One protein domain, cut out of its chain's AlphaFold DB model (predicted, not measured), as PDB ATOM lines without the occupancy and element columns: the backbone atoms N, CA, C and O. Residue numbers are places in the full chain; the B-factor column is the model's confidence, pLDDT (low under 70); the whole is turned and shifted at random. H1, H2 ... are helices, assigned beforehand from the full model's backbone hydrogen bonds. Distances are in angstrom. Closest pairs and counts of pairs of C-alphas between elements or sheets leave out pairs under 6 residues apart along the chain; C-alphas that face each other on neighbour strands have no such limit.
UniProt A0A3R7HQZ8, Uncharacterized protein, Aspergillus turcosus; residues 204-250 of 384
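AT A GLANCE: This is residues 204 to 250 of the 384 residues of an uncharacterized protein of Aspergillus turcosus (UniProt A0A3R7HQZ8). The longest helix, H3, makes one side of this small domain, and two short helices, H1 and H2, make the other, crossing nearly at right angles close to their middles. A long loop, residues 224 to 236, joins the crossed pair to H3, which folds back from the loop's end. The printed part has 47 residues with three named helices, in the order H1, H2, H3, and no named strand; the class is all helix. It is compact, with a radius of gyration of the C-alphas of 9.9 A, and its C-alphas span 27 by 18 by 18 A.

HOW THE PARTS SIT: H3, residues 237 to 250, touches no helix. It is apart from H1, residues 206 to 212, and apart from H2, residues 216 to 223. H1 and H2 touch, and their closest C-alphas, those of Leu 209 and Ala 219, are 5.2 A apart. Their lines are about perpendicular, at 78 degrees, and their centres are 9.0 A apart. In H1 and H2 every O i to N i+4 pair is within hydrogen-bond range; in H3, 7 of 10 are.

IN THESE COORDINATES: H3 runs 20.6 A from C-alpha 237 at (6.883, -34.692, 50.486) to C-alpha 250 at (19.159, -30.575, 34.480). H2, residues 216 to 223, measures 10.2 A from first to last C-alpha. H1, residues 206 to 212, measures 9.7 A and begins with C-alpha 206 at (8.808, -22.893, 41.446).

THE WHOLE: The two C-alphas farthest apart, those of Asp 217 and Glu 238, are 27.9 A from each other. The link from H2 to H3 is long, with 13 residues, and the link from H1 to H2 is tight, with 3 residues. The printed part has no cut. Its mean pLDDT is 94.0, and no printed residue is under 70.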
ATOM      1  N   PHE A 204       5.812 -27.230  43.207       96.62
ATOM      2  CA  PHE A 204       6.790 -27.447  44.283       96.62
ATOM      3  C   PHE A 204       8.215 -26.967  43.944       96.62
ATOM      4  O   PHE A 204       8.918 -26.472  44.826       96.62
ATOM      5  N   LEU A 205       8.625 -27.054  42.670       96.69
ATOM      6  CA  LEU A 205       9.906 -26.523  42.178       96.69
ATOM      7  C   LEU A 205       9.951 -24.998  42.007       96.69
ATOM      8  O   LEU A 205      11.042 -24.434  42.008       96.69
ATOM      9  N   LEU A 206       8.820 -24.304  41.853       96.38
ATOM     10  CA  LEU A 206       8.808 -22.893  41.446       96.38
ATOM     11  C   LEU A 206       9.608 -21.962  42.380       96.38
ATOM     12  O   LEU A 206      10.352 -21.130  41.858       96.38
ATOM     13  N   PRO A 207       9.558 -22.094  43.726       94.88
ATOM     14  CA  PRO A 207      10.423 -21.309  44.609       94.88
ATOM     15  C   PRO A 207      11.917 -21.498  44.311       94.88
ATOM     16  O   PRO A 207      12.681 -20.536  44.355       94.88
ATOM     17  N   HIS A 208      12.334 -22.726  43.991       93.69
ATOM     18  CA  HIS A 208      13.725 -23.059  43.683       93.69
ATOM     19  C   HIS A 208      14.133 -22.544  42.302       93.69
ATOM     20  O   HIS A 208      15.208 -21.966  42.157       93.69
ATOM     21  N   LEU A 209      13.255 -22.679  41.307       95.25
ATOM     22  CA  LEU A 209      13.501 -22.158  39.963       95.25
ATOM     23  C   LEU A 209      13.633 -20.633  39.964       95.25
ATOM     24  O   LEU A 209      14.486 -20.112  39.260       95.25
ATOM     25  N   LEU A 210      12.874 -19.922  40.803       94.31
ATOM     26  CA  LEU A 210      13.001 -18.467  40.958       94.31
ATOM     27  C   LEU A 210      14.270 -18.036  41.709       94.31
ATOM     28  O   LEU A 210      14.778 -16.942  41.472       94.31
ATOM     29  N   LEU A 211      14.808 -18.882  42.594       92.06
ATOM     30  CA  LEU A 211      16.149 -18.669  43.153       92.06
ATOM     31  C   LEU A 211      17.233 -18.882  42.093       92.06
ATOM     32  O   LEU A 211      18.256 -18.207  42.110       92.06
ATOM     33  N   PHE A 212      17.003 -19.795  41.157       91.88
ATOM     34  CA  PHE A 212      17.947 -20.096  40.093       91.88
ATOM     35  C   PHE A 212      17.901 -19.070  38.951       91.88
ATOM     36  O   PHE A 212      18.940 -18.677  38.436       91.88
ATOM     37  N   GLN A 213      16.713 -18.590  38.583       92.38
ATOM     38  CA  GLN A 213      16.474 -17.508  37.629       92.38
ATOM     39  C   GLN A 213      15.246 -16.695  38.066       92.38
ATOM     40  O   GLN A 213      14.113 -17.165  38.003       92.38
ATOM     41  N   ASP A 214      15.474 -15.452  38.482       93.44
ATOM     42  CA  ASP A 214      14.520 -14.527  39.114       93.44
ATOM     43  C   ASP A 214      13.564 -13.893  38.087       93.44
ATOM     44  O   ASP A 214      13.500 -12.677  37.911       93.44
ATOM     45  N   SER A 215      12.851 -14.740  37.347       93.56
ATOM     46  CA  SER A 215      11.876 -14.370  36.322       93.56
ATOM     47  C   SER A 215      10.810 -15.452  36.210       93.56
ATOM     48  O   SER A 215      11.136 -16.627  36.052       93.56
ATOM     49  N   PHE A 216       9.533 -15.062  36.229       95.56
ATOM     50  CA  PHE A 216       8.437 -16.010  36.007       95.56
ATOM     51  C   PHE A 216       8.497 -16.654  34.619       95.56
ATOM     52  O   PHE A 216       8.276 -17.854  34.507       95.56
ATOM     53  N   ASP A 217       8.853 -15.888  33.584       93.94
ATOM     54  CA  ASP A 217       9.008 -16.403  32.216       93.94
ATOM     55  C   ASP A 217      10.086 -17.492  32.160       93.94
ATOM     56  O   ASP A 217       9.845 -18.587  31.656       93.94
ATOM     57  N   SER A 218      11.256 -17.228  32.744       94.00
ATOM     58  CA  SER A 218      12.369 -18.177  32.719       94.00
ATOM     59  C   SER A 218      12.101 -19.395  33.603       94.00
ATOM     60  O   SER A 218      12.333 -20.521  33.172       94.00
ATOM     61  N   ALA A 219      11.548 -19.196  34.802       95.38
ATOM     62  CA  ALA A 219      11.207 -20.288  35.710       95.38
ATOM     63  C   ALA A 219      10.133 -21.215  35.120       95.38
ATOM     64  O   ALA A 219      10.268 -22.434  35.205       95.38
ATOM     65  N   LEU A 220       9.095 -20.670  34.474       95.81
ATOM     66  CA  LEU A 220       8.066 -21.489  33.829       95.81
ATOM     67  C   LEU A 220       8.570 -22.179  32.557       95.81
ATOM     68  O   LEU A 220       8.161 -23.307  32.295       95.81
ATOM     69  N   LYS A 221       9.490 -21.565  31.801       94.94
ATOM     70  CA  LYS A 221      10.171 -22.233  30.676       94.94
ATOM     71  C   LYS A 221      11.032 -23.401  31.135       94.94
ATOM     72  O   LYS A 221      10.981 -24.459  30.523       94.94
ATOM     73  N   MET A 222      11.786 -23.228  32.221       94.69
ATOM     74  CA  MET A 222      12.543 -24.322  32.837       94.69
ATOM     75  C   MET A 222      11.608 -25.431  33.318       94.69
ATOM     76  O   MET A 222      11.871 -26.606  33.085       94.69
ATOM     77  N   LEU A 223      10.486 -25.061  33.935       95.06
ATOM     78  CA  LEU A 223       9.497 -26.029  34.385       95.06
ATOM     79  C   LEU A 223       8.849 -26.798  33.223       95.06
ATOM     80  O   LEU A 223       8.509 -27.961  33.378       95.06
ATOM     81  N   ALA A 224       8.687 -26.161  32.064       94.44
ATOM     82  CA  ALA A 224       8.153 -26.785  30.856       94.44
ATOM     83  C   ALA A 224       9.195 -27.588  30.053       94.44
ATOM     84  O   ALA A 224       8.851 -28.135  29.010       94.44
ATOM     85  N   SER A 225      10.456 -27.634  30.492       94.44
ATOM     86  CA  SER A 225      11.525 -28.372  29.808       94.44
ATOM     87  C   SER A 225      11.650 -29.804  30.321       94.44
ATOM     88  O   SER A 225      11.324 -30.083  31.471       94.44
ATOM     89  N   GLU A 226      12.153 -30.711  29.486       93.56
ATOM     90  CA  GLU A 226      12.406 -32.095  29.893       93.56
ATOM     91  C   GLU A 226      13.569 -32.199  30.896       93.56
ATOM     92  O   GLU A 226      14.598 -31.540  30.701       93.56
ATOM     93  N   PRO A 227      13.461 -33.036  31.951       94.44
ATOM     94  CA  PRO A 227      12.326 -33.905  32.306       94.44
ATOM     95  C   PRO A 227      11.272 -33.248  33.227       94.44
ATOM     96  O   PRO A 227      10.321 -33.903  33.646       94.44
ATOM     97  N   LEU A 228      11.449 -31.973  33.593       95.56
ATOM     98  CA  LEU A 228      10.636 -31.269  34.598       95.56
ATOM     99  C   LEU A 228       9.167 -31.103  34.184       95.56
ATOM    100  O   LEU A 228       8.299 -31.052  35.054       95.56
ATOM    101  N   SER A 229       8.893 -31.046  32.881       95.06
ATOM    102  CA  SER A 229       7.549 -31.007  32.284       95.06
ATOM    103  C   SER A 229       6.630 -32.123  32.793       95.06
ATOM    104  O   SER A 229       5.421 -31.918  32.902       95.06
ATOM    105  N   HIS A 230       7.200 -33.282  33.134       94.56
ATOM    106  CA  HIS A 230       6.487 -34.464  33.613       94.56
ATOM    107  C   HIS A 230       6.270 -34.479  35.129       94.56
ATOM    108  O   HIS A 230       5.610 -35.381  35.654       94.56
ATOM    109  N   TYR A 231       6.835 -33.523  35.867       95.88
ATOM    110  CA  TYR A 231       6.742 -33.534  37.318       95.88
ATOM    111  C   TYR A 231       5.370 -33.019  37.764       95.88
ATOM    112  O   TYR A 231       4.895 -31.994  37.270       95.88
ATOM    113  N   PRO A 232       4.709 -33.695  38.721       94.69
ATOM    114  CA  PRO A 232       3.433 -33.219  39.226       94.69
ATOM    115  C   PRO A 232       3.629 -31.887  39.972       94.69
ATOM    116  O   PRO A 232       4.619 -31.735  40.689       94.69
ATOM    117  N   PRO A 233       2.674 -30.940  39.910       93.69
ATOM    118  CA  PRO A 233       2.795 -29.669  40.625       93.69
ATOM    119  C   PRO A 233       2.890 -29.792  42.146       93.69
ATOM    120  O   PRO A 233       3.590 -29.007  42.786       93.69
ATOM    121  N   ASN A 234       2.212 -30.786  42.721       92.25
ATOM    122  CA  ASN A 234       2.107 -30.992  44.165       92.25
ATOM    123  C   ASN A 234       2.353 -32.474  44.527       92.25
ATOM    124  O   ASN A 234       1.400 -33.184  44.851       92.25
ATOM    125  N   PRO A 235       3.602 -32.973  44.437       94.56
ATOM    126  CA  PRO A 235       3.947 -34.325  44.868       94.56
ATOM    127  C   PRO A 235       3.877 -34.456  46.392       94.56
ATOM    128  O   PRO A 235       3.982 -33.469  47.129       94.56
ATOM    129  N   ILE A 236       3.776 -35.699  46.867       93.25
ATOM    130  CA  ILE A 236       3.978 -36.015  48.285       93.25
ATOM    131  C   ILE A 236       5.400 -35.620  48.734       93.25
ATOM    132  O   ILE A 236       6.318 -35.622  47.905       93.25
ATOM    133  N   PRO A 237       5.613 -35.252  50.011       90.62
ATOM    134  CA  PRO A 237       6.883 -34.692  50.486       90.62
ATOM    135  C   PRO A 237       8.125 -35.540  50.192       90.62
ATOM    136  O   PRO A 237       9.175 -34.986  49.861       90.62
ATOM    137  N   GLU A 238       8.008 -36.860  50.297       90.25
ATOM    138  CA  GLU A 238       9.086 -37.820  50.065       90.25
ATOM    139  C   GLU A 238       9.521 -37.775  48.596       90.25
ATOM    140  O   GLU A 238      10.681 -37.497  48.297       90.25
ATOM    141  N   LEU A 239       8.557 -37.907  47.679       94.38
ATOM    142  CA  LEU A 239       8.789 -37.822  46.238       94.38
ATOM    143  C   LEU A 239       9.299 -36.435  45.819       94.38
ATOM    144  O   LEU A 239      10.168 -36.326  44.956       94.38
ATOM    145  N   ALA A 240       8.802 -35.364  46.443       94.31
ATOM    146  CA  ALA A 240       9.238 -33.999  46.154       94.31
ATOM    147  C   ALA A 240      10.753 -33.830  46.339       94.31
ATOM    148  O   ALA A 240      11.398 -33.121  45.565       94.31
ATOM    149  N   LYS A 241      11.327 -34.475  47.363       92.50
ATOM    150  CA  LYS A 241      12.764 -34.416  47.652       92.50
ATOM    151  C   LYS A 241      13.581 -35.082  46.545       92.50
ATOM    152  O   LYS A 241      14.555 -34.488  46.082       92.50
ATOM    153  N   ASP A 242      13.161 -36.259  46.099       94.06
ATOM    154  CA  ASP A 242      13.855 -37.009  45.050       94.06
ATOM    155  C   ASP A 242      13.745 -36.301  43.695       94.06
ATOM    156  O   ASP A 242      14.753 -36.115  43.010       94.06
ATOM    157  N   LEU A 243      12.558 -35.790  43.352       96.19
ATOM    158  CA  LEU A 243      12.352 -34.991  42.141       96.19
ATOM    159  C   LEU A 243      13.175 -33.696  42.155       96.19
ATOM    160  O   LEU A 243      13.701 -33.293  41.122       96.19
ATOM    161  N   CYS A 244      13.339 -33.044  43.312       94.06
ATOM    162  CA  CYS A 244      14.248 -31.902  43.437       94.06
ATOM    163  C   CYS A 244      15.698 -32.293  43.114       94.06
ATOM    164  O   CYS A 244      16.375 -31.566  42.387       94.06
ATOM    165  N   MET A 245      16.177 -33.431  43.627       92.31
ATOM    166  CA  MET A 245      17.538 -33.913  43.359       92.31
ATOM    167  C   MET A 245      17.750 -34.259  41.884       92.31
ATOM    168  O   MET A 245      18.807 -33.951  41.338       92.31
ATOM    169  N   GLN A 246      16.745 -34.845  41.233       93.62
ATOM    170  CA  GLN A 246      16.774 -35.104  39.795       93.62
ATOM    171  C   GLN A 246      16.772 -33.795  38.998       93.62
ATOM    172  O   GLN A 246      17.646 -33.595  38.160       93.62
ATOM    173  N   ALA A 247      15.871 -32.858  39.318       94.44
ATOM    174  CA  ALA A 247      15.796 -31.563  38.643       94.44
ATOM    175  C   ALA A 247      17.148 -30.838  38.634       94.44
ATOM    176  O   ALA A 247      17.547 -30.322  37.592       94.44
ATOM    177  N   LEU A 248      17.874 -30.839  39.762       91.94
ATOM    178  CA  LEU A 248      19.187 -30.191  39.898       91.94
ATOM    179  C   LEU A 248      20.205 -30.635  38.839       91.94
ATOM    180  O   LEU A 248      21.037 -29.826  38.439       91.94
ATOM    181  N   GLN A 249      20.124 -31.875  38.351       91.75
ATOM    182  CA  GLN A 249      21.027 -32.398  37.316       91.75
ATOM    183  C   GLN A 249      20.778 -31.762  35.938       91.75
ATOM    184  O   GLN A 249      21.663 -31.757  35.081       91.75
ATOM    185  N   HIS A 250      19.592 -31.184  35.737       90.75
ATOM    186  CA  HIS A 250      19.159 -30.575  34.480       90.75
ATOM    187  C   HIS A 250      19.174 -29.042  34.518       90.75
ATOM    188  O   HIS A 250      19.068 -28.398  33.472       90.75
TER     189      HIS A 250